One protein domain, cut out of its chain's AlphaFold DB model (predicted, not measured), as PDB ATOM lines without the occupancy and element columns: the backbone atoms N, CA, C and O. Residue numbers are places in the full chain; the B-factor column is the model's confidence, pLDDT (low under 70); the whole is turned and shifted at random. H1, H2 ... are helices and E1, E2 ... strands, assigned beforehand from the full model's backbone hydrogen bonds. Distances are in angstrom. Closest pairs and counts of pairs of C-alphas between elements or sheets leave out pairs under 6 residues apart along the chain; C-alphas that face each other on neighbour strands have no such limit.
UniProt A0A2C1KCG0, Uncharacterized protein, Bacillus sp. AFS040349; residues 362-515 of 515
ATOM      1  N   LYS A 362       8.897-102.224   9.684       96.88
ATOM      2  CA  LYS A 362       8.283-103.021   8.630       96.88
ATOM      3  C   LYS A 362       7.110-102.256   8.020       96.88
ATOM      4  O   LYS A 362       6.262-101.745   8.750       96.88
ATOM      5  N   THR A 363       7.050-102.162   6.695       96.50
ATOM      6  CA  THR A 363       6.015-101.394   5.980       96.50
ATOM      7  C   THR A 363       5.625-102.035   4.647       96.50
ATOM      8  O   THR A 363       6.294-102.934   4.143       96.50
ATOM      9  N   GLY A 364       4.512-101.599   4.066       96.00
ATOM     10  CA  GLY A 364       4.036-102.038   2.761       96.00
ATOM     11  C   GLY A 364       2.790-101.270   2.341       96.00
ATOM     12  O   GLY A 364       2.045-100.769   3.182       96.00
ATOM     13  N   LEU A 365       2.554-101.179   1.036       95.62
ATOM     14  CA  LEU A 365       1.345-100.577   0.479       95.62
ATOM     15  C   LEU A 365       0.156-101.509   0.723       95.62
ATOM     16  O   LEU A 365       0.177-102.673   0.333       95.62
ATOM     17  N   GLU A 366      -0.897-101.000   1.355       94.12
ATOM     18  CA  GLU A 366      -2.110-101.772   1.640       94.12
ATOM     19  C   GLU A 366      -3.249-101.423   0.694       94.12
ATOM     20  O   GLU A 366      -4.063-102.285   0.358       94.12
ATOM     21  N   LYS A 367      -3.355-100.153   0.299       94.12
ATOM     22  CA  LYS A 367      -4.471 -99.672  -0.509       94.12
ATOM     23  C   LYS A 367      -4.078 -98.465  -1.342       94.12
ATOM     24  O   LYS A 367      -3.392 -97.578  -0.850       94.12
ATOM     25  N   ILE A 368      -4.603 -98.400  -2.555       95.81
ATOM     26  CA  ILE A 368      -4.642 -97.196  -3.383       95.81
ATOM     27  C   ILE A 368      -6.091 -96.930  -3.781       95.81
ATOM     28  O   ILE A 368      -6.855 -97.869  -4.017       95.81
ATOM     29  N   GLN A 369      -6.478 -95.661  -3.821       95.25
ATOM     30  CA  GLN A 369      -7.748 -95.196  -4.363       95.25
ATOM     31  C   GLN A 369      -7.488 -94.009  -5.273       95.25
ATOM     32  O   GLN A 369      -6.920 -93.027  -4.807       95.25
ATOM     33  N   VAL A 370      -7.926 -94.081  -6.524       95.44
ATOM     34  CA  VAL A 370      -7.860 -92.964  -7.470       95.44
ATOM     35  C   VAL A 370      -9.281 -92.475  -7.704       95.44
ATOM     36  O   VAL A 370     -10.120 -93.229  -8.202       95.44
ATOM     37  N   PHE A 371      -9.561 -91.247  -7.276       92.88
ATOM     38  CA  PHE A 371     -10.874 -90.621  -7.391       92.88
ATOM     39  C   PHE A 371     -11.036 -89.973  -8.756       92.88
ATOM     40  O   PHE A 371     -10.116 -89.327  -9.258       92.88
ATOM     41  N   THR A 372     -12.223 -90.131  -9.329       91.25
ATOM     42  CA  THR A 372     -12.593 -89.473 -10.575       91.25
ATOM     43  C   THR A 372     -12.804 -87.989 -10.328       91.25
ATOM     44  O   THR A 372     -13.497 -87.602  -9.388       91.25
ATOM     45  N   ALA A 373     -12.203 -87.163 -11.178       91.25
ATOM     46  CA  ALA A 373     -12.335 -85.714 -11.152       91.25
ATOM     47  C   ALA A 373     -12.181 -85.140 -12.574       91.25
ATOM     48  O   ALA A 373     -11.685 -85.837 -13.472       91.25
ATOM     49  N   PRO A 374     -12.588 -83.880 -12.809       91.62
ATOM     50  CA  PRO A 374     -12.292 -83.182 -14.055       91.62
ATOM     51  C   PRO A 374     -10.786 -83.167 -14.366       91.62
ATOM     52  O   PRO A 374      -9.951 -82.972 -13.481       91.62
ATOM     53  N   ALA A 375     -10.416 -83.355 -15.639       89.94
ATOM     54  CA  ALA A 375      -9.010 -83.441 -16.053       89.94
ATOM     55  C   ALA A 375      -8.203 -82.172 -15.710       89.94
ATOM     56  O   ALA A 375      -7.042 -82.264 -15.320       89.94
ATOM     57  N   ASN A 376      -8.828 -80.994 -15.795       91.12
ATOM     58  CA  ASN A 376      -8.228 -79.709 -15.424       91.12
ATOM     59  C   ASN A 376      -8.013 -79.551 -13.907       91.12
ATOM     60  O   ASN A 376      -7.135 -78.790 -13.502       91.12
ATOM     61  N   GLU A 377      -8.762 -80.277 -13.074       91.50
ATOM     62  CA  GLU A 377      -8.623 -80.241 -11.616       91.50
ATOM     63  C   GLU A 377      -7.569 -81.218 -11.094       91.50
ATOM     64  O   GLU A 377      -6.986 -80.947 -10.045       91.50
ATOM     65  N   GLY A 378      -7.269 -82.302 -11.816       93.00
ATOM     66  CA  GLY A 378      -6.359 -83.365 -11.376       93.00
ATOM     67  C   GLY A 378      -7.063 -84.456 -10.564       93.00
ATOM     68  O   GLY A 378      -8.032 -84.178  -9.864       93.00
ATOM     69  N   LEU A 379      -6.570 -85.698 -10.610       95.31
ATOM     70  CA  LEU A 379      -7.195 -86.819  -9.886       95.31
ATOM     71  C   LEU A 379      -6.658 -86.915  -8.450       95.31
ATOM     72  O   LEU A 379      -5.448 -87.106  -8.278       95.31
ATOM     73  N   PRO A 380      -7.502 -86.839  -7.406       96.62
ATOM     74  CA  PRO A 380      -7.084 -87.141  -6.040       96.62
ATOM     75  C   PRO A 380      -6.735 -88.625  -5.889       96.62
ATOM     76  O   PRO A 380      -7.480 -89.501  -6.333       96.62
ATOM     77  N   VAL A 381      -5.627 -88.925  -5.216       97.00
ATOM     78  CA  VAL A 381      -5.170 -90.295  -4.965       97.00
ATOM     79  C   VAL A 381      -4.924 -90.486  -3.476       97.00
ATOM     80  O   VAL A 381      -4.117 -89.781  -2.887       97.00
ATOM     81  N   LYS A 382      -5.584 -91.469  -2.859       96.75
ATOM     82  CA  LYS A 382      -5.360 -91.839  -1.455       96.75
ATOM     83  C   LYS A 382      -4.609 -93.154  -1.364       96.75
ATOM     84  O   LYS A 382      -5.022 -94.144  -1.971       96.75
ATOM     85  N   VAL A 383      -3.541 -93.178  -0.580       96.88
ATOM     86  CA  VAL A 383      -2.691 -94.352  -0.373       96.88
ATOM     87  C   VAL A 383      -2.676 -94.706   1.103       96.88
ATOM     88  O   VAL A 383      -2.371 -93.859   1.934       96.88
ATOM     89  N   ASN A 384      -2.962 -95.963   1.437       96.38
ATOM     90  CA  ASN A 384      -2.784 -96.493   2.786       96.38
ATOM     91  C   ASN A 384      -1.606 -97.461   2.831       96.38
ATOM     92  O   ASN A 384      -1.411 -98.258   1.909       96.38
ATOM     93  N   LEU A 385      -0.854 -97.395   3.926       95.94
ATOM     94  CA  LEU A 385       0.335 -98.197   4.170       95.94
ATOM     95  C   LEU A 385       0.272 -98.829   5.559       95.94
ATOM     96  O   LEU A 385      -0.220 -98.219   6.512       95.94
ATOM     97  N   SER A 386       0.850-100.018   5.681       94.50
ATOM     98  CA  SER A 386       1.156-100.617   6.972       94.50
ATOM     99  C   SER A 386       2.436-100.003   7.532       94.50
ATOM    100  O   SER A 386       3.347 -99.630   6.790       94.50
ATOM    101  N   LYS A 387       2.525 -99.901   8.855       93.88
ATOM    102  CA  LYS A 387       3.756 -99.524   9.551       93.88
ATOM    103  C   LYS A 387       3.790-100.205  10.907       93.88
ATOM    104  O   LYS A 387       2.904 -99.981  11.732       93.88
ATOM    105  N   GLU A 388       4.822-101.006  11.113       94.94
ATOM    106  CA  GLU A 388       5.147-101.676  12.365       94.94
ATOM    107  C   GLU A 388       6.567-101.269  12.773       94.94
ATOM    108  O   GLU A 388       7.514-101.420  12.001       94.94
ATOM    109  N   ASN A 389       6.708-100.725  13.978       95.62
ATOM    110  CA  ASN A 389       7.994-100.299  14.515       95.62
ATOM    111  C   ASN A 389       8.692-101.493  15.182       95.62
ATOM    112  O   ASN A 389       8.162-102.059  16.135       95.62
ATOM    113  N   ILE A 390       9.876-101.867  14.690       96.19
ATOM    114  CA  ILE A 390      10.701-102.949  15.264       96.19
ATOM    115  C   ILE A 390      11.533-102.412  16.434       96.19
ATOM    116  O   ILE A 390      11.789-103.122  17.408       96.19
ATOM    117  N   TYR A 391      11.927-101.142  16.347       95.88
ATOM    118  CA  TYR A 391      12.516-100.383  17.444       95.88
ATOM    119  C   TYR A 391      11.557 -99.290  17.923       95.88
ATOM    120  O   TYR A 391      10.689 -98.862  17.163       95.88
ATOM    121  N   PRO A 392      11.706 -98.799  19.163       93.94
ATOM    122  CA  PRO A 392      10.957 -97.644  19.647       93.94
ATOM    123  C   PRO A 392      11.074 -96.422  18.721       93.94
ATOM    124  O   PRO A 392      12.125 -96.166  18.138       93.94
ATOM    125  N   GLU A 393      10.006 -95.630  18.605       90.81
ATOM    126  CA  GLU A 393       9.961 -94.449  17.721       90.81
ATOM    127  C   GLU A 393      10.984 -93.360  18.100       90.81
ATOM    128  O   GLU A 393      11.415 -92.570  17.258       90.81
ATOM    129  N   ASN A 394      11.389 -93.320  19.371       91.81
ATOM    130  CA  ASN A 394      12.412 -92.408  19.874       91.81
ATOM    131  C   ASN A 394      13.849 -92.852  19.548       91.81
ATOM    132  O   ASN A 394      14.775 -92.113  19.870       91.81
ATOM    133  N   ASN A 395      14.048 -94.012  18.912       95.31
ATOM    134  CA  ASN A 395      15.358 -94.431  18.427       95.31
ATOM    135  C   ASN A 395      15.912 -93.397  17.425       95.31
ATOM    136  O   ASN A 395      15.200 -92.968  16.513       95.31
ATOM    137  N   SER A 396      17.172 -92.988  17.589       92.94
ATOM    138  CA  SER A 396      17.795 -91.935  16.774       92.94
ATOM    139  C   SER A 396      17.806 -92.262  15.283       92.94
ATOM    140  O   SER A 396      17.579 -91.382  14.449       92.94
ATOM    141  N   ASP A 397      17.996 -93.533  14.940       95.06
ATOM    142  CA  ASP A 397      18.169 -93.975  13.559       95.06
ATOM    143  C   ASP A 397      16.849 -93.959  12.780       95.06
ATOM    144  O   ASP A 397      16.834 -93.888  11.550       95.06
ATOM    145  N   MET A 398      15.710 -93.932  13.484       95.88
ATOM    146  CA  MET A 398      14.396 -93.755  12.861       95.88
ATOM    147  C   MET A 398      14.311 -92.446  12.066       95.88
ATOM    148  O   MET A 398      13.573 -92.365  11.083       95.88
ATOM    149  N   ALA A 399      15.041 -91.409  12.484       95.56
ATOM    150  CA  ALA A 399      15.042 -90.111  11.817       95.56
ATOM    151  C   ALA A 399      15.970 -90.057  10.589       95.56
ATOM    152  O   ALA A 399      15.789 -89.180   9.745       95.56
ATOM    153  N   SER A 400      16.941 -90.967  10.466       94.75
ATOM    154  CA  SER A 400      17.911 -90.984   9.363       94.75
ATOM    155  C   SER A 400      17.542 -91.969   8.252       94.75
ATOM    156  O   SER A 400      17.804 -91.674   7.085       94.75
ATOM    157  N   ALA A 401      16.889 -93.085   8.585       96.88
ATOM    158  CA  ALA A 401      16.461 -94.090   7.616       96.88
ATOM    159  C   ALA A 401      15.356 -93.552   6.698       96.88
ATOM    160  O   ALA A 401      14.252 -93.268   7.163       96.88
ATOM    161  N   LYS A 402      15.637 -93.416   5.398       97.25
ATOM    162  CA  LYS A 402      14.741 -92.784   4.411       97.25
ATOM    163  C   LYS A 402      14.073 -93.791   3.474       97.25
ATOM    164  O   LYS A 402      14.620 -94.850   3.175       97.25
ATOM    165  N   LEU A 403      12.896 -93.411   2.984       97.38
ATOM    166  CA  LEU A 403      12.104 -94.114   1.978       97.38
ATOM    167  C   LEU A 403      11.322 -93.094   1.151       97.38
ATOM    168  O   LEU A 403      10.757 -92.147   1.698       97.38
ATOM    169  N   ASN A 404      11.222 -93.331  -0.151       97.50
ATOM    170  CA  ASN A 404      10.343 -92.572  -1.028       97.50
ATOM    171  C   ASN A 404       9.050 -93.344  -1.286       97.50
ATOM    172  O   ASN A 404       9.076 -94.542  -1.574       97.50
ATOM    173  N   VAL A 405       7.929 -92.628  -1.236       97.81
ATOM    174  CA  VAL A 405       6.645 -93.085  -1.769       97.81
ATOM    175  C   VAL A 405       6.368 -92.260  -3.016       97.81
ATOM    176  O   VAL A 405       6.264 -91.035  -2.932       97.81
ATOM    177  N   ALA A 406       6.295 -92.912  -4.170       97.94
ATOM    178  CA  ALA A 406       6.203 -92.238  -5.459       97.94
ATOM    179  C   ALA A 406       5.009 -92.735  -6.274       97.94
ATOM    180  O   ALA A 406       4.764 -93.938  -6.349       97.94
ATOM    181  N   LEU A 407       4.286 -91.799  -6.888       97.69
ATOM    182  CA  LEU A 407       3.172 -92.038  -7.801       97.69
ATOM    183  C   LEU A 407       3.669 -91.960  -9.250       97.69
ATOM    184  O   LEU A 407       4.407 -91.044  -9.619       97.69
ATOM    185  N   TYR A 408       3.226 -92.909 -10.066       97.56
ATOM    186  CA  TYR A 408       3.609 -93.079 -11.461       97.56
ATOM    187  C   TYR A 408       2.383 -93.142 -12.382       97.56
ATOM    188  O   TYR A 408       1.399 -93.809 -12.050       97.56
ATOM    189  N   ASP A 409       2.497 -92.515 -13.553       93.88
ATOM    190  CA  ASP A 409       1.677 -92.766 -14.748       93.88
ATOM    191  C   ASP A 409       2.509 -93.627 -15.710       93.88
ATOM    192  O   ASP A 409       3.540 -93.185 -16.226       93.88
ATOM    193  N   GLY A 410       2.136 -94.899 -15.873       88.44
ATOM    194  CA  GLY A 410       2.976 -95.880 -16.565       88.44
ATOM    195  C   GLY A 410       4.381 -95.977 -15.947       88.44
ATOM    196  O   GLY A 410       4.542 -96.327 -14.774       88.44
ATOM    197  N   SER A 411       5.416 -95.675 -16.735       90.00
ATOM    198  CA  SER A 411       6.818 -95.616 -16.286       90.00
ATOM    199  C   SER A 411       7.249 -94.243 -15.760       90.00
ATOM    200  O   SER A 411       8.329 -94.127 -15.181       90.00
ATOM    201  N   THR A 412       6.433 -93.207 -15.947       94.81
ATOM    202  CA  THR A 412       6.782 -91.821 -15.626       94.81
ATOM    203  C   THR A 412       6.435 -91.511 -14.178       94.81
ATOM    204  O   THR A 412       5.288 -91.661 -13.760       94.81
ATOM    205  N   LYS A 413       7.419 -91.064 -13.395       96.62
ATOM    206  CA  LYS A 413       7.205 -90.597 -12.019       96.62
ATOM    207  C   LYS A 413       6.566 -89.212 -12.050       96.62
ATOM    208  O   LYS A 413       7.169 -88.287 -12.581       96.62
ATOM    209  N   ILE A 414       5.381 -89.071 -11.463       95.38
ATOM    210  CA  ILE A 414       4.587 -87.832 -11.524       95.38
ATOM    211  C   ILE A 414       4.483 -87.102 -10.180       95.38
ATOM    212  O   ILE A 414       4.277 -85.893 -10.158       95.38
ATOM    213  N   ALA A 415       4.657 -87.811  -9.061       95.62
ATOM    214  CA  ALA A 415       4.782 -87.219  -7.729       95.62
ATOM    215  C   ALA A 415       5.635 -88.121  -6.828       95.62
ATOM    216  O   ALA A 415       5.666 -89.338  -7.011       95.62
ATOM    217  N   SER A 416       6.333 -87.547  -5.847       96.62
ATOM    218  CA  SER A 416       7.154 -88.308  -4.901       96.62
ATOM    219  C   SER A 416       7.309 -87.559  -3.590       96.62
ATOM    220  O   SER A 416       7.687 -86.392  -3.595       96.62
ATOM    221  N   ASN A 417       7.102 -88.263  -2.482       96.56
ATOM    222  CA  ASN A 417       7.342 -87.759  -1.136       96.56
ATOM    223  C   ASN A 417       8.418 -88.614  -0.460       96.56
ATOM    224  O   ASN A 417       8.350 -89.846  -0.490       96.56
ATOM    225  N   THR A 418       9.399 -87.966   0.164       97.50
ATOM    226  CA  THR A 418      10.423 -88.633   0.974       97.50
ATOM    227  C   THR A 418      10.012 -88.601   2.439       97.50
ATOM    228  O   THR A 418       9.757 -87.534   2.994       97.50
ATOM    229  N   TYR A 419      10.000 -89.766   3.076       97.50
ATOM    230  CA  TYR A 419       9.750 -89.927   4.504       97.50
ATOM    231  C   TYR A 419      10.946 -90.584   5.180       97.50
ATOM    232  O   TYR A 419      11.788 -91.210   4.532       97.50
ATOM    233  N   THR A 420      11.002 -90.462   6.499       97.69
ATOM    234  CA  THR A 420      11.903 -91.248   7.339       97.69
ATOM    235  C   THR A 420      11.125 -92.388   7.986       97.69
ATOM    236  O   THR A 420       9.892 -92.349   8.041       97.69
ATOM    237  N   ALA A 421      11.809 -93.399   8.518       96.75
ATOM    238  CA  ALA A 421      11.159 -94.455   9.291       96.75
ATOM    239  C   ALA A 421      10.315 -93.869  10.442       96.75
ATOM    240  O   ALA A 421       9.207 -94.341  10.703       96.75
ATOM    241  N   LYS A 422      10.765 -92.759  11.043       96.69
ATOM    242  CA  LYS A 422      10.002 -91.971  12.019       96.69
ATOM    243  C   LYS A 422       8.770 -91.314  11.397       96.69
ATOM    244  O   LYS A 422       7.661 -91.564  11.862       96.69
ATOM    245  N   SER A 423       8.935 -90.525  10.334       96.12
ATOM    246  CA  SER A 423       7.862 -89.672   9.799       96.12
ATOM    247  C   SER A 423       6.876 -90.366   8.858       96.12
ATOM    248  O   SER A 423       5.850 -89.770   8.545       96.12
ATOM    249  N   LEU A 424       7.148 -91.601   8.412       96.69
ATOM    250  CA  LEU A 424       6.276 -92.334   7.489       96.69
ATOM    251  C   LEU A 424       4.855 -92.476   8.074       96.69
ATOM    252  O   LEU A 424       4.706 -93.138   9.112       96.69
ATOM    253  N   PRO A 425       3.822 -91.890   7.438       95.44
ATOM    254  CA  PRO A 425       2.447 -91.984   7.910       95.44
ATOM    255  C   PRO A 425       1.766 -93.266   7.401       95.44
ATOM    256  O   PRO A 425       2.220 -93.907   6.456       95.44
ATOM    257  N   LYS A 426       0.622 -93.621   7.999       95.50
ATOM    258  CA  LYS A 426      -0.227 -94.742   7.534       95.50
ATOM    259  C   LYS A 426      -1.134 -94.373   6.351       95.50
ATOM    260  O   LYS A 426      -1.746 -95.249   5.740       95.50
ATOM    261  N   SER A 427      -1.255 -93.083   6.042       95.56
ATOM    262  CA  SER A 427      -2.042 -92.565   4.923       95.56
ATOM    263  C   SER A 427      -1.297 -91.420   4.256       95.56
ATOM    264  O   SER A 427      -0.754 -90.561   4.948       95.56
ATOM    265  N   ILE A 428      -1.278 -91.417   2.928       96.62
ATOM    266  CA  ILE A 428      -0.660 -90.380   2.103       96.62
ATOM    267  C   ILE A 428      -1.662 -89.971   1.032       96.62
ATOM    268  O   ILE A 428      -2.237 -90.829   0.358       96.62
ATOM    269  N   ASP A 429      -1.826 -88.665   0.863       96.44
ATOM    270  CA  ASP A 429      -2.594 -88.095  -0.232       96.44
ATOM    271  C   ASP A 429      -1.637 -87.658  -1.347       96.44
ATOM    272  O   ASP A 429      -0.646 -86.961  -1.122       96.44
ATOM    273  N   PHE A 430      -1.943 -88.089  -2.561       96.88
ATOM    274  CA  PHE A 430      -1.323 -87.647  -3.799       96.88
ATOM    275  C   PHE A 430      -2.372 -86.992  -4.694       96.88
ATOM    276  O   PHE A 430      -3.582 -87.117  -4.495       96.88
ATOM    277  N   LYS A 431      -1.890 -86.321  -5.736       95.50
ATOM    278  CA  LYS A 431      -2.713 -85.773  -6.804       95.50
ATOM    279  C   LYS A 431      -2.039 -86.074  -8.134       95.50
ATOM    280  O   LYS A 431      -0.863 -85.754  -8.291       95.50
ATOM    281  N   VAL A 432      -2.763 -86.677  -9.074       95.94
ATOM    282  CA  VAL A 432      -2.324 -86.739 -10.474       95.94
ATOM    283  C   VAL A 432      -2.483 -85.330 -11.049       95.94
ATOM    284  O   VAL A 432      -3.614 -84.836 -11.088       95.94
ATOM    285  N   PRO A 433      -1.397 -84.649 -11.453       94.44
ATOM    286  CA  PRO A 433      -1.498 -83.292 -11.977       94.44
ATOM    287  C   PRO A 433      -2.251 -83.266 -13.309       94.44
ATOM    288  O   PRO A 433      -2.132 -84.190 -14.113       94.44
ATOM    289  N   SER A 434      -2.979 -82.181 -13.570       93.12
ATOM    290  CA  SER A 434      -3.769 -82.004 -14.795       93.12
ATOM    291  C   SER A 434      -2.939 -82.095 -16.080       93.12
ATOM    292  O   SER A 434      -3.449 -82.546 -17.099       93.12
ATOM    293  N   SER A 435      -1.641 -81.776 -16.026       93.25
ATOM    294  CA  SER A 435      -0.703 -81.923 -17.151       93.25
ATOM    295  C   SER A 435      -0.536 -83.361 -17.655       93.25
ATOM    296  O   SER A 435      -0.008 -83.562 -18.744       93.25
ATOM    297  N   TYR A 436      -0.952 -84.362 -16.873       91.75
ATOM    298  CA  TYR A 436      -0.886 -85.783 -17.236       91.75
ATOM    299  C   TYR A 436      -2.242 -86.358 -17.672       91.75
ATOM    300  O   TYR A 436      -2.339 -87.555 -17.963       91.75
ATOM    301  N   LEU A 437      -3.282 -85.520 -17.712       93.25
ATOM    302  CA  LEU A 437      -4.671 -85.923 -17.891       93.25
ATOM    303  C   LEU A 437      -5.265 -85.376 -19.189       93.25
ATOM    304  O   LEU A 437      -4.900 -84.315 -19.687       93.25
ATOM    305  N   SER A 438      -6.244 -86.097 -19.717       91.94
ATOM    306  CA  SER A 438      -7.122 -85.645 -20.799       91.94
ATOM    307  C   SER A 438      -8.562 -85.983 -20.430       91.94
ATOM    308  O   SER A 438      -8.774 -86.906 -19.653       91.94
ATOM    309  N   VAL A 439      -9.542 -85.232 -20.938       89.12
ATOM    310  CA  VAL A 439     -10.968 -85.502 -20.674       89.12
ATOM    311  C   VAL A 439     -11.333 -86.911 -21.158       89.12
ATOM    312  O   VAL A 439     -10.825 -87.356 -22.184       89.12
ATOM    313  N   ASP A 440     -12.212 -87.592 -20.415       87.25
ATOM    314  CA  ASP A 440     -12.699 -88.949 -20.719       87.25
ATOM    315  C   ASP A 440     -11.590 -90.015 -20.884       87.25
ATOM    316  O   ASP A 440     -11.668 -90.934 -21.697       87.25
ATOM    317  N   GLN A 441     -10.515 -89.891 -20.103       90.19
ATOM    318  CA  GLN A 441      -9.382 -90.805 -20.103       90.19
ATOM    319  C   GLN A 441      -9.449 -91.830 -18.965       90.19
ATOM    320  O   GLN A 441      -9.674 -91.492 -17.800       90.19
ATOM    321  N   LYS A 442      -9.124 -93.080 -19.307       91.50
ATOM    322  CA  LYS A 442      -8.795 -94.161 -18.373       91.50
ATOM    323  C   LYS A 442      -7.296 -94.464 -18.438       91.50
ATOM    324  O   LYS A 442      -6.782 -94.769 -19.513       91.50
ATOM    325  N   LYS A 443      -6.607 -94.445 -17.294       92.94
ATOM    326  CA  LYS A 443      -5.182 -94.812 -17.167       92.94
ATOM    327  C   LYS A 443      -4.910 -95.587 -15.881       92.94
ATOM    328  O   LYS A 443      -5.617 -95.414 -14.897       92.94
ATOM    329  N   ALA A 444      -3.859 -96.401 -15.883       93.81
ATOM    330  CA  ALA A 444      -3.392 -97.104 -14.694       93.81
ATOM    331  C   ALA A 444      -2.331 -96.276 -13.956       93.81
ATOM    332  O   ALA A 444      -1.310 -95.900 -14.534       93.81
ATOM    333  N   TYR A 445      -2.541 -96.056 -12.660       96.31
ATOM    334  CA  TYR A 445      -1.613 -95.329 -11.799       96.31
ATOM    335  C   TYR A 445      -0.980 -96.268 -10.784       96.31
ATOM    336  O   TYR A 445      -1.669 -97.068 -10.148       96.31
ATOM    337  N   THR A 446       0.338 -96.166 -10.623       97.19
ATOM    338  CA  THR A 446       1.111 -97.041  -9.734       97.19
ATOM    339  C   THR A 446       1.765 -96.244  -8.622       97.19
ATOM    340  O   THR A 446       2.476 -95.285  -8.890       97.19
ATOM    341  N   VAL A 447       1.599 -96.677  -7.377       97.75
ATOM    342  CA  VAL A 447       2.385 -96.168  -6.248       97.75
ATOM    343  C   VAL A 447       3.477 -97.173  -5.911       97.75
ATOM    344  O   VAL A 447       3.205 -98.372  -5.885       97.75
ATOM    345  N   LYS A 448       4.700 -96.696  -5.663       97.69
ATOM    346  CA  LYS A 448       5.873 -97.517  -5.331       97.69
ATOM    347  C   LYS A 448       6.562 -97.031  -4.059       97.69
ATOM    348  O   LYS A 448       6.654 -95.828  -3.822       97.69
ATOM    349  N   LEU A 449       7.077 -97.984  -3.286       97.62
ATOM    350  CA  LEU A 449       8.057 -97.789  -2.221       97.62
ATOM    351  C   LEU A 449       9.454 -97.982  -2.813       97.62
ATOM    352  O   LEU A 449       9.765 -99.056  -3.328       97.62
ATOM    353  N   GLU A 450      10.298 -96.956  -2.763       95.94
ATOM    354  CA  GLU A 450      11.602 -96.965  -3.435       95.94
ATOM    355  C   GLU A 450      12.661 -96.146  -2.683       95.94
ATOM    356  O   GLU A 450      12.356 -95.405  -1.755       95.94
ATOM    357  N   SER A 451      13.926 -96.254  -3.102       95.25
ATOM    358  CA  SER A 451      15.049 -95.499  -2.511       95.25
ATOM    359  C   SER A 451      15.242 -95.729  -1.001       95.25
ATOM    360  O   SER A 451      15.599 -94.803  -0.279       95.25
ATOM    361  N   TYR A 452      15.003 -96.955  -0.521       96.38
ATOM    362  CA  TYR A 452      15.213 -97.351   0.876       96.38
ATOM    363  C   TYR A 452      16.330 -98.387   1.018       96.38
ATOM    364  O   TYR A 452      16.582 -99.196   0.121       96.38
ATOM    365  N   SER A 453      16.972 -98.402   2.185       95.88
ATOM    366  CA  SER A 453      17.903 -99.459   2.572       95.88
ATOM    367  C   SER A 453      17.130-100.651   3.134       95.88
ATOM    368  O   SER A 453      16.446-100.522   4.147       95.88
ATOM    369  N   LYS A 454      17.284-101.841   2.538       93.69
ATOM    370  CA  LYS A 454      16.691-103.096   3.059       93.69
ATOM    371  C   LYS A 454      17.162-103.451   4.473       93.69
ATOM    372  O   LYS A 454      16.545-104.261   5.151       93.69
ATOM    373  N   ASN A 455      18.274-102.858   4.893       94.75
ATOM    374  CA  ASN A 455      18.835-103.042   6.222       94.75
ATOM    375  C   ASN A 455      18.145-102.177   7.280       94.75
ATOM    376  O   ASN A 455      18.249-102.465   8.465       94.75
ATOM    377  N   GLU A 456      17.478-101.107   6.851       95.94
ATOM    378  CA  GLU A 456      16.806-100.149   7.726       95.94
ATOM    379  C   GLU A 456      15.285-100.281   7.645       95.94
ATOM    380  O   GLU A 456      14.596-100.038   8.629       95.94
ATOM    381  N   ILE A 457      14.747-100.674   6.490       97.00
ATOM    382  CA  ILE A 457      13.308-100.760   6.244       97.00
ATOM    383  C   ILE A 457      12.997-102.115   5.603       97.00
ATOM    384  O   ILE A 457      13.419-102.396   4.477       97.00
ATOM    385  N   ASP A 458      12.234-102.946   6.320       97.19
ATOM    386  CA  ASP A 458      11.660-104.182   5.785       97.19
ATOM    387  C   ASP A 458      10.383-103.841   5.009       97.19
ATOM    388  O   ASP A 458       9.403-103.357   5.579       97.19
ATOM    389  N   VAL A 459      10.380-104.089   3.700       96.06
ATOM    390  CA  VAL A 459       9.177-103.934   2.877       96.06
ATOM    391  C   VAL A 459       8.548-105.299   2.662       96.06
ATOM    392  O   VAL A 459       9.181-106.208   2.122       96.06
ATOM    393  N   ILE A 460       7.282-105.427   3.059       92.81
ATOM    394  CA  ILE A 460       6.513-106.666   2.933       92.81
ATOM    395  C   ILE A 460       6.552-107.142   1.475       92.81
ATOM    396  O   ILE A 460       6.292-106.377   0.542       92.81
ATOM    397  N   SER A 461       6.869-108.427   1.284       88.62
ATOM    398  CA  SER A 461       6.898-109.057  -0.038       88.62
ATOM    399  C   SER A 461       5.594-108.795  -0.803       88.62
ATOM    400  O   SER A 461       4.507-108.907  -0.237       88.62
ATOM    401  N   ASN A 462       5.721-108.428  -2.081       86.81
ATOM    402  CA  ASN A 462       4.631-108.031  -2.982       86.81
ATOM    403  C   ASN A 462       3.853-106.760  -2.588       86.81
ATOM    404  O   ASN A 462       2.888-106.430  -3.264       86.81
ATOM    405  N   ALA A 463       4.271-106.016  -1.561       93.25
ATOM    406  CA  ALA A 463       3.642-104.756  -1.146       93.25
ATOM    407  C   ALA A 463       4.517-103.518  -1.435       93.25
ATOM    408  O   ALA A 463       4.279-102.442  -0.887       93.25
ATOM    409  N   SER A 464       5.546-103.656  -2.278       94.12
ATOM    410  CA  SER A 464       6.415-102.546  -2.693       94.12
ATOM    411  C   SER A 464       5.814-101.691  -3.809       94.12
ATOM    412  O   SER A 464       6.258-100.563  -4.003       94.12
ATOM    413  N   ALA A 465       4.809-102.193  -4.530       95.19
ATOM    414  CA  ALA A 465       4.091-101.448  -5.556       95.19
ATOM    415  C   ALA A 465       2.611-101.848  -5.599       95.19
ATOM    416  O   ALA A 465       2.276-103.015  -5.402       95.19
ATOM    417  N   ILE A 466       1.732-100.891  -5.886       94.56
ATOM    418  CA  ILE A 466       0.300-101.131  -6.083       94.56
ATOM    419  C   ILE A 466      -0.215-100.278  -7.241       94.56
ATOM    420  O   ILE A 466       0.061 -99.081  -7.305       94.56
ATOM    421  N   THR A 467      -0.967-100.892  -8.152       94.12
ATOM    422  CA  THR A 467      -1.480-100.244  -9.369       94.12
ATOM    423  C   THR A 467      -2.992-100.354  -9.420       94.12
ATOM    424  O   THR A 467      -3.501-101.460  -9.249       94.12
ATOM    425  N   THR A 468      -3.699 -99.255  -9.676       93.88
ATOM    426  CA  THR A 468      -5.145 -99.277  -9.955       93.88
ATOM    427  C   THR A 468      -5.499 -98.296 -11.064       93.88
ATOM    428  O   THR A 468      -4.744 -97.357 -11.333       93.88
ATOM    429  N   ASP A 469      -6.645 -98.513 -11.697       92.75
ATOM    430  CA  ASP A 469      -7.170 -97.599 -12.706       92.75
ATOM    431  C   ASP A 469      -7.591 -96.245 -12.106       92.75
ATOM    432  O   ASP A 469      -8.022 -96.141 -10.961       92.75
ATOM    433  N   GLY A 470      -7.512 -95.189 -12.904       91.00
ATOM    434  CA  GLY A 470      -8.090 -93.882 -12.632       91.00
ATOM    435  C   GLY A 470      -8.812 -93.359 -13.866       91.00
ATOM    436  O   GLY A 470      -8.394 -93.628 -14.995       91.00
ATOM    437  N   TYR A 471      -9.894 -92.622 -13.632       91.31
ATOM    438  CA  TYR A 471     -10.771 -92.089 -14.669       91.31
ATOM    439  C   TYR A 471     -10.864 -90.576 -14.498       91.31
ATOM    440  O   TYR A 471     -11.031 -90.093 -13.382       91.31
ATOM    441  N   THR A 472     -10.766 -89.814 -15.579       89.62
ATOM    442  CA  THR A 472     -11.203 -88.410 -15.582       89.62
ATOM    443  C   THR A 472     -12.682 -88.335 -15.931       89.62
ATOM    444  O   THR A 472     -13.161 -89.158 -16.711       89.62
ATOM    445  N   SER A 473     -13.395 -87.333 -15.420       84.25
ATOM    446  CA  SER A 473     -14.809 -87.133 -15.754       84.25
ATOM    447  C   SER A 473     -15.029 -86.999 -17.265       84.25
ATOM    448  O   SER A 473     -14.277 -86.297 -17.948       84.25
ATOM    449  N   SER A 474     -16.091 -87.625 -17.772       78.00
ATOM    450  CA  SER A 474     -16.616 -87.319 -19.100       78.00
ATOM    451  C   SER A 474     -17.356 -85.978 -19.056       78.00
ATOM    452  O   SER A 474     -17.967 -85.616 -18.049       78.00
ATOM    453  N   GLN A 475     -17.268 -85.204 -20.135       72.31
ATOM    454  CA  GLN A 475     -17.936 -83.910 -20.262       72.31
ATOM    455  C   GLN A 475     -18.770 -83.930 -21.543       72.31
ATOM    456  O   GLN A 475     -18.238 -84.172 -22.625       72.31
ATOM    457  N   LYS A 476     -20.085 -83.722 -21.424       70.12
ATOM    458  CA  LYS A 476     -21.016 -83.642 -22.558       70.12
ATOM    459  C   LYS A 476     -21.920 -82.425 -22.396       70.12
ATOM    460  O   LYS A 476     -22.433 -82.182 -21.308       70.12
ATOM    461  N   THR A 477     -22.142 -81.700 -23.485       64.50
ATOM    462  CA  THR A 477     -23.104 -80.592 -23.545       64.50
ATOM    463  C   THR A 477     -24.500 -81.144 -23.840       64.50
ATOM    464  O   THR A 477     -24.660 -81.960 -24.747       64.50
ATOM    465  N   LEU A 478     -25.511 -80.724 -23.073       62.38
ATOM    466  CA  LEU A 478     -26.904 -81.152 -23.246       62.38
ATOM    467  C   LEU A 478     -27.664 -80.185 -24.167       62.38
ATOM    468  O   LEU A 478     -27.629 -78.978 -23.945       62.38
ATOM    469  N   ASN A 479     -28.393 -80.724 -25.152       61.25
ATOM    470  CA  ASN A 479     -29.329 -79.977 -26.003       61.25
ATOM    471  C   ASN A 479     -30.781 -80.309 -25.603       61.25
ATOM    472  O   ASN A 479     -31.080 -81.449 -25.249       61.25
ATOM    473  N   THR A 480     -31.687 -79.329 -25.687       58.41
ATOM    474  CA  THR A 480     -33.044 -79.307 -25.086       58.41
ATOM    475  C   THR A 480     -34.063 -80.336 -25.610       58.41
ATOM    476  O   THR A 480     -35.214 -80.298 -25.194       58.41
ATOM    477  N   ASN A 481     -33.670 -81.264 -26.488       62.62
ATOM    478  CA  ASN A 481     -34.572 -82.244 -27.119       62.62
ATOM    479  C   ASN A 481     -34.410 -83.681 -26.582       62.62
ATOM    480  O   ASN A 481     -35.033 -84.603 -27.104       62.62
ATOM    481  N   ASN A 482     -33.570 -83.900 -25.566       58.56
ATOM    482  CA  ASN A 482     -33.317 -85.234 -25.020       58.56
ATOM    483  C   ASN A 482     -34.312 -85.565 -23.897       58.56
ATOM    484  O   ASN A 482     -34.294 -84.919 -22.854       58.56
ATOM    485  N   THR A 483     -35.157 -86.583 -24.092       58.88
ATOM    486  CA  THR A 483     -36.224 -86.976 -23.146       58.88
ATOM    487  C   THR A 483     -35.870 -88.151 -22.223       58.88
ATOM    488  O   THR A 483     -36.694 -88.539 -21.399       58.88
ATOM    489  N   SER A 484     -34.651 -88.698 -22.295       58.12
ATOM    490  CA  SER A 484     -34.089 -89.561 -21.245       58.12
ATOM    491  C   SER A 484     -32.555 -89.590 -21.296       58.12
ATOM    492  O   SER A 484     -31.959 -89.850 -22.342       58.12
ATOM    493  N   LEU A 485     -31.895 -89.306 -20.168       60.19
ATOM    494  CA  LEU A 485     -30.440 -89.399 -20.014       60.19
ATOM    495  C   LEU A 485     -30.101 -90.235 -18.780       60.19
ATOM    496  O   LEU A 485     -30.473 -89.908 -17.657       60.19
ATOM    497  N   SER A 486     -29.340 -91.305 -18.990       58.78
ATOM    498  CA  SER A 486     -28.693 -92.048 -17.914       58.78
ATOM    499  C   SER A 486     -27.179 -91.913 -18.054       58.78
ATOM    500  O   SER A 486     -26.603 -92.173 -19.112       58.78
ATOM    501  N   PHE A 487     -26.521 -91.481 -16.978       65.44
ATOM    502  CA  PHE A 487     -25.063 -91.470 -16.895       65.44
ATOM    503  C   PHE A 487     -24.607 -92.564 -15.942       65.44
ATOM    504  O   PHE A 487     -24.946 -92.542 -14.760       65.44
ATOM    505  N   THR A 488     -23.795 -93.489 -16.449       62.94
ATOM    506  CA  THR A 488     -23.011 -94.408 -15.621       62.94
ATOM    507  C   THR A 488     -21.566 -93.937 -15.630       62.94
ATOM    508  O   THR A 488     -20.922 -93.904 -16.677       62.94
ATOM    509  N   GLY A 489     -21.059 -93.547 -14.464       68.50
ATOM    510  CA  GLY A 489     -19.684 -93.091 -14.279       68.50
ATOM    511  C   GLY A 489     -18.986 -93.880 -13.181       68.50
ATOM    512  O   GLY A 489     -19.631 -94.431 -12.294       68.50
ATOM    513  N   VAL A 490     -17.659 -93.942 -13.214       77.25
ATOM    514  CA  VAL A 490     -16.866 -94.494 -12.107       77.25
ATOM    515  C   VAL A 490     -16.566 -93.361 -11.132       77.25
ATOM    516  O   VAL A 490     -16.061 -92.329 -11.556       77.25
ATOM    517  N   VAL A 491     -16.847 -93.531  -9.838       80.75
ATOM    518  CA  VAL A 491     -16.556 -92.510  -8.805       80.75
ATOM    519  C   VAL A 491     -15.096 -92.576  -8.362       80.75
ATOM    520  O   VAL A 491     -14.439 -91.561  -8.150       80.75
ATOM    521  N   PHE A 492     -14.584 -93.792  -8.203       85.50
ATOM    522  CA  PHE A 492     -13.179 -94.080  -7.951       85.50
ATOM    523  C   PHE A 492     -12.912 -95.557  -8.241       85.50
ATOM    524  O   PHE A 492     -13.815 -96.400  -8.136       85.50
ATOM    525  N   CYS A 493     -11.653 -95.893  -8.500       86.50
ATOM    526  CA  CYS A 493     -11.185 -97.269  -8.370       86.50
ATOM    527  C   CYS A 493     -10.286 -97.403  -7.157       86.50
ATOM    528  O   CYS A 493      -9.565 -96.480  -6.770       86.50
ATOM    529  N   LYS A 494     -10.394 -98.554  -6.499       89.94
ATOM    530  CA  LYS A 494      -9.551 -98.922  -5.375       89.94
ATOM    531  C   LYS A 494      -8.929-100.278  -5.618       89.94
ATOM    532  O   LYS A 494      -9.610-101.206  -6.050       89.94
ATOM    533  N   LYS A 495      -7.691-100.428  -5.173       89.69
ATOM    534  CA  LYS A 495      -7.060-101.730  -4.991       89.69
ATOM    535  C   LYS A 495      -6.619-101.863  -3.550       89.69
ATOM    536  O   LYS A 495      -6.019-100.936  -3.016       89.69
ATOM    537  N   LYS A 496      -6.979-102.970  -2.899       88.62
ATOM    538  CA  LYS A 496      -6.713-103.209  -1.472       88.62
ATOM    539  C   LYS A 496      -6.152-104.611  -1.247       88.62
ATOM    540  O   LYS A 496      -6.633-105.568  -1.849       88.62
ATOM    541  N   MET A 497      -5.177-104.725  -0.351       80.94
ATOM    542  CA  MET A 497      -4.630-105.991   0.123       80.94
ATOM    543  C   MET A 497      -5.677-106.743   0.957       80.94
ATOM    544  O   MET A 497      -6.258-106.197   1.899       80.94
ATOM    545  N   GLN A 498      -5.925-108.005   0.608       73.81
ATOM    546  CA  GLN A 498      -6.833-108.898   1.327       73.81
ATOM    547  C   GLN A 498      -6.085-109.606   2.463       73.81
ATOM    548  O   GLN A 498      -5.085-110.292   2.234       73.81
ATOM    549  N   SER A 499      -6.589-109.477   3.694       59.81
ATOM    550  CA  SER A 499      -5.922-109.951   4.920       59.81
ATOM    551  C   SER A 499      -5.691-111.466   4.967       59.81
ATOM    552  O   SER A 499      -4.722-111.908   5.576       59.81
ATOM    553  N   ARG A 500      -6.538-112.266   4.303       53.06
ATOM    554  CA  ARG A 500      -6.466-113.739   4.329       53.06
ATOM    555  C   ARG A 500      -5.442-114.351   3.363       53.06
ATOM    556  O   ARG A 500      -5.037-115.481   3.591       53.06
ATOM    557  N   ALA A 501      -5.026-113.635   2.315       53.22
ATOM    558  CA  ALA A 501      -4.175-114.199   1.254       53.22
ATOM    559  C   ALA A 501      -2.988-113.313   0.835       53.22
ATOM    560  O   ALA A 501      -2.192-113.736   0.003       53.22
ATOM    561  N   ARG A 502      -2.866-112.083   1.366       60.06
ATOM    562  CA  ARG A 502      -1.884-111.072   0.906       60.06
ATOM    563  C   ARG A 502      -1.915-110.841  -0.615       60.06
ATOM    564  O   ARG A 502      -0.919-110.462  -1.219       60.06
ATOM    565  N   LEU A 503      -3.079-111.063  -1.221       66.06
ATOM    566  CA  LEU A 503      -3.373-110.775  -2.619       66.06
ATOM    567  C   LEU A 503      -4.146-109.458  -2.701       66.06
ATOM    568  O   LEU A 503      -4.924-109.127  -1.802       66.06
ATOM    569  N   PHE A 504      -3.941-108.703  -3.775       75.00
ATOM    570  CA  PHE A 504      -4.676-107.466  -4.021       75.00
ATOM    571  C   PHE A 504      -5.982-107.740  -4.762       75.00
ATOM    572  O   PHE A 504      -5.992-108.450  -5.762       75.00
ATOM    573  N   ALA A 505      -7.068-107.122  -4.300       74.31
ATOM    574  CA  ALA A 505      -8.358-107.117  -4.984       74.31
ATOM    575  C   ALA A 505      -8.686-105.706  -5.479       74.31
ATOM    576  O   ALA A 505      -8.463-104.726  -4.759       74.31
ATOM    577  N   GLU A 506      -9.214-105.614  -6.696       79.44
ATOM    578  CA  GLU A 506      -9.513-104.365  -7.393       79.44
ATOM    579  C   GLU A 506     -11.023-104.157  -7.533       79.44
ATOM    580  O   GLU A 506     -11.765-105.095  -7.810       79.44
ATOM    581  N   PHE A 507     -11.474-102.925  -7.295       81.75
ATOM    582  CA  PHE A 507     -12.883-102.545  -7.316       81.75
ATOM    583  C   PHE A 507     -13.040-101.124  -7.867       81.75
ATOM    584  O   PHE A 507     -12.614-100.163  -7.223       81.75
ATOM    585  N   CYS A 508     -13.727-100.977  -8.995       81.00
ATOM    586  CA  CYS A 508     -14.210 -99.686  -9.487       81.00
ATOM    587  C   CYS A 508     -15.673 -99.517  -9.079       81.00
ATOM    588  O   CYS A 508     -16.463-100.437  -9.268       81.00
ATOM    589  N   HIS A 509     -16.019 -98.388  -8.455       76.25
ATOM    590  CA  HIS A 509     -17.373 -98.163  -7.934       76.25
ATOM    591  C   HIS A 509     -18.159 -97.333  -8.950       76.25
ATOM    592  O   HIS A 509     -17.857 -96.143  -9.093       76.25
ATOM    593  N   PRO A 510     -19.119 -97.935  -9.673       73.25
ATOM    594  CA  PRO A 510     -19.977 -97.188 -10.572       73.25
ATOM    595  C   PRO A 510     -21.026 -96.402  -9.778       73.25
ATOM    596  O   PRO A 510     -21.517 -96.864  -8.746       73.25
ATOM    597  N   ILE A 511     -21.394 -95.233 -10.284       69.88
ATOM    598  CA  ILE A 511     -22.606 -94.511  -9.914       69.88
ATOM    599  C   ILE A 511     -23.447 -94.352 -11.175       69.88
ATOM    600  O   ILE A 511     -22.932 -93.972 -12.228       69.88
ATOM    601  N   SER A 512     -24.731 -94.672 -11.065       61.38
ATOM    602  CA  SER A 512     -25.712 -94.371 -12.101       61.38
ATOM    603  C   SER A 512     -26.582 -93.239 -11.589       61.38
ATOM    604  O   SER A 512     -27.264 -93.404 -10.579       61.38
ATOM    605  N   ILE A 513     -26.523 -92.093 -12.260       59.56
ATOM    606  CA  ILE A 513     -27.366 -90.940 -11.949       59.56
ATOM    607  C   ILE A 513     -28.441 -90.879 -13.038       59.56
ATOM    608  O   ILE A 513     -28.097 -90.613 -14.196       59.56
ATOM    609  N   PRO A 514     -29.713 -91.181 -12.721       55.88
ATOM    610  CA  PRO A 514     -30.815 -90.802 -13.593       55.88
ATOM    611  C   PRO A 514     -30.953 -89.276 -13.531       55.88
ATOM    612  O   PRO A 514     -31.013 -88.721 -12.430       55.88
ATOM    613  N   ILE A 515     -30.925 -88.612 -14.688       57.78
ATOM    614  CA  ILE A 515     -31.156 -87.164 -14.807       57.78
ATOM    615  C   ILE A 515     -32.551 -86.939 -15.366       57.78
ATOM    616  O   ILE A 515     -32.851 -87.542 -16.425       57.78
TER     617      ILE A 515
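What this domain is: This is residues 362 to 515 of the 515 residues of an uncharacterized protein of Bacillus sp. AFS040349 (UniProt A0A2C1KCG0). You are looking at a long sandwich of two strongly twisted sheets, E1, E2, E5, E7, E9 and E10 in one and E4, E3, E6 and E8 in the other. The hairpin of E9 and E10 runs out past one end of it, where residues 476 to 482 stick out; the short helix H1 is at the opposite end. The printed part has 154 residues with ten named strands and one named helix, in the order E1, E2, H1, E3 to E10. The first sheet is branched and mixed, the second antiparallel in the order E4, E3, E6, E8; the class is mostly strand. The whole is loose, with a radius of gyration of the C-alphas of 18.6 A, and elongated, spanning 69 by 35 by 26 A.

How they stand to each other: Begin at E1, residues 362 to 371. On one side of it find E2, residues 379 to 389, antiparallel in a hairpin, with N 366 and O 384 2.8 A apart. On the other side are E7, residues 457 to 459, parallel, with N 363 and O 458 at 2.9 A, and E9, residues 486 to 497, antiparallel, with N 368 and O 495 at 2.9 A. E5, residues 427 to 432, is antiparallel to E2, with N 381 and O 430 at 2.8 A; E10, residues 504 to 514, forms a hairpin with E9, with N 494 and O 507 at 2.8 A. In the second sheet E4, residues 412 to 420, bends by 61 degrees at residue 415 and forms a hairpin with E3, residues 402 to 409, with N 405 and O 417 at 2.9 A. Next come E6, residues 442 to 450, with N 406 and O 448 at 3.0 A, and E8, residues 465 to 471, with N 445 and O 468 at 2.9 A. The parts of the two sheets that face each other are 9.8 A centre to centre; the closest C-alphas of E1 and E8, Val 370 and Gly 470, are 5.2 A apart. H1, residues 396 to 399, is on neither sheet and is too short for an O i to N i+4 pair; its one O i to N i+3 pair is within hydrogen-bond range.

Where its parts are: Find C-alpha 362 at (8.283, -103.021, 8.630); E1 runs 27.9 A from there. E2 measures 31.7 A and E9 33.1 A. E10 runs 32.4 A to C-alpha 514 at (-30.815, -90.802, -13.593).

The domain as a whole: The C-alphas farthest apart, Ser 396 and Asn 481, are 69.0 A apart. The printed part has no cut; the link E8 to E9 is long. Confidence is under 70 at residues 477 to 489, 499 to 503 and 511 to 515.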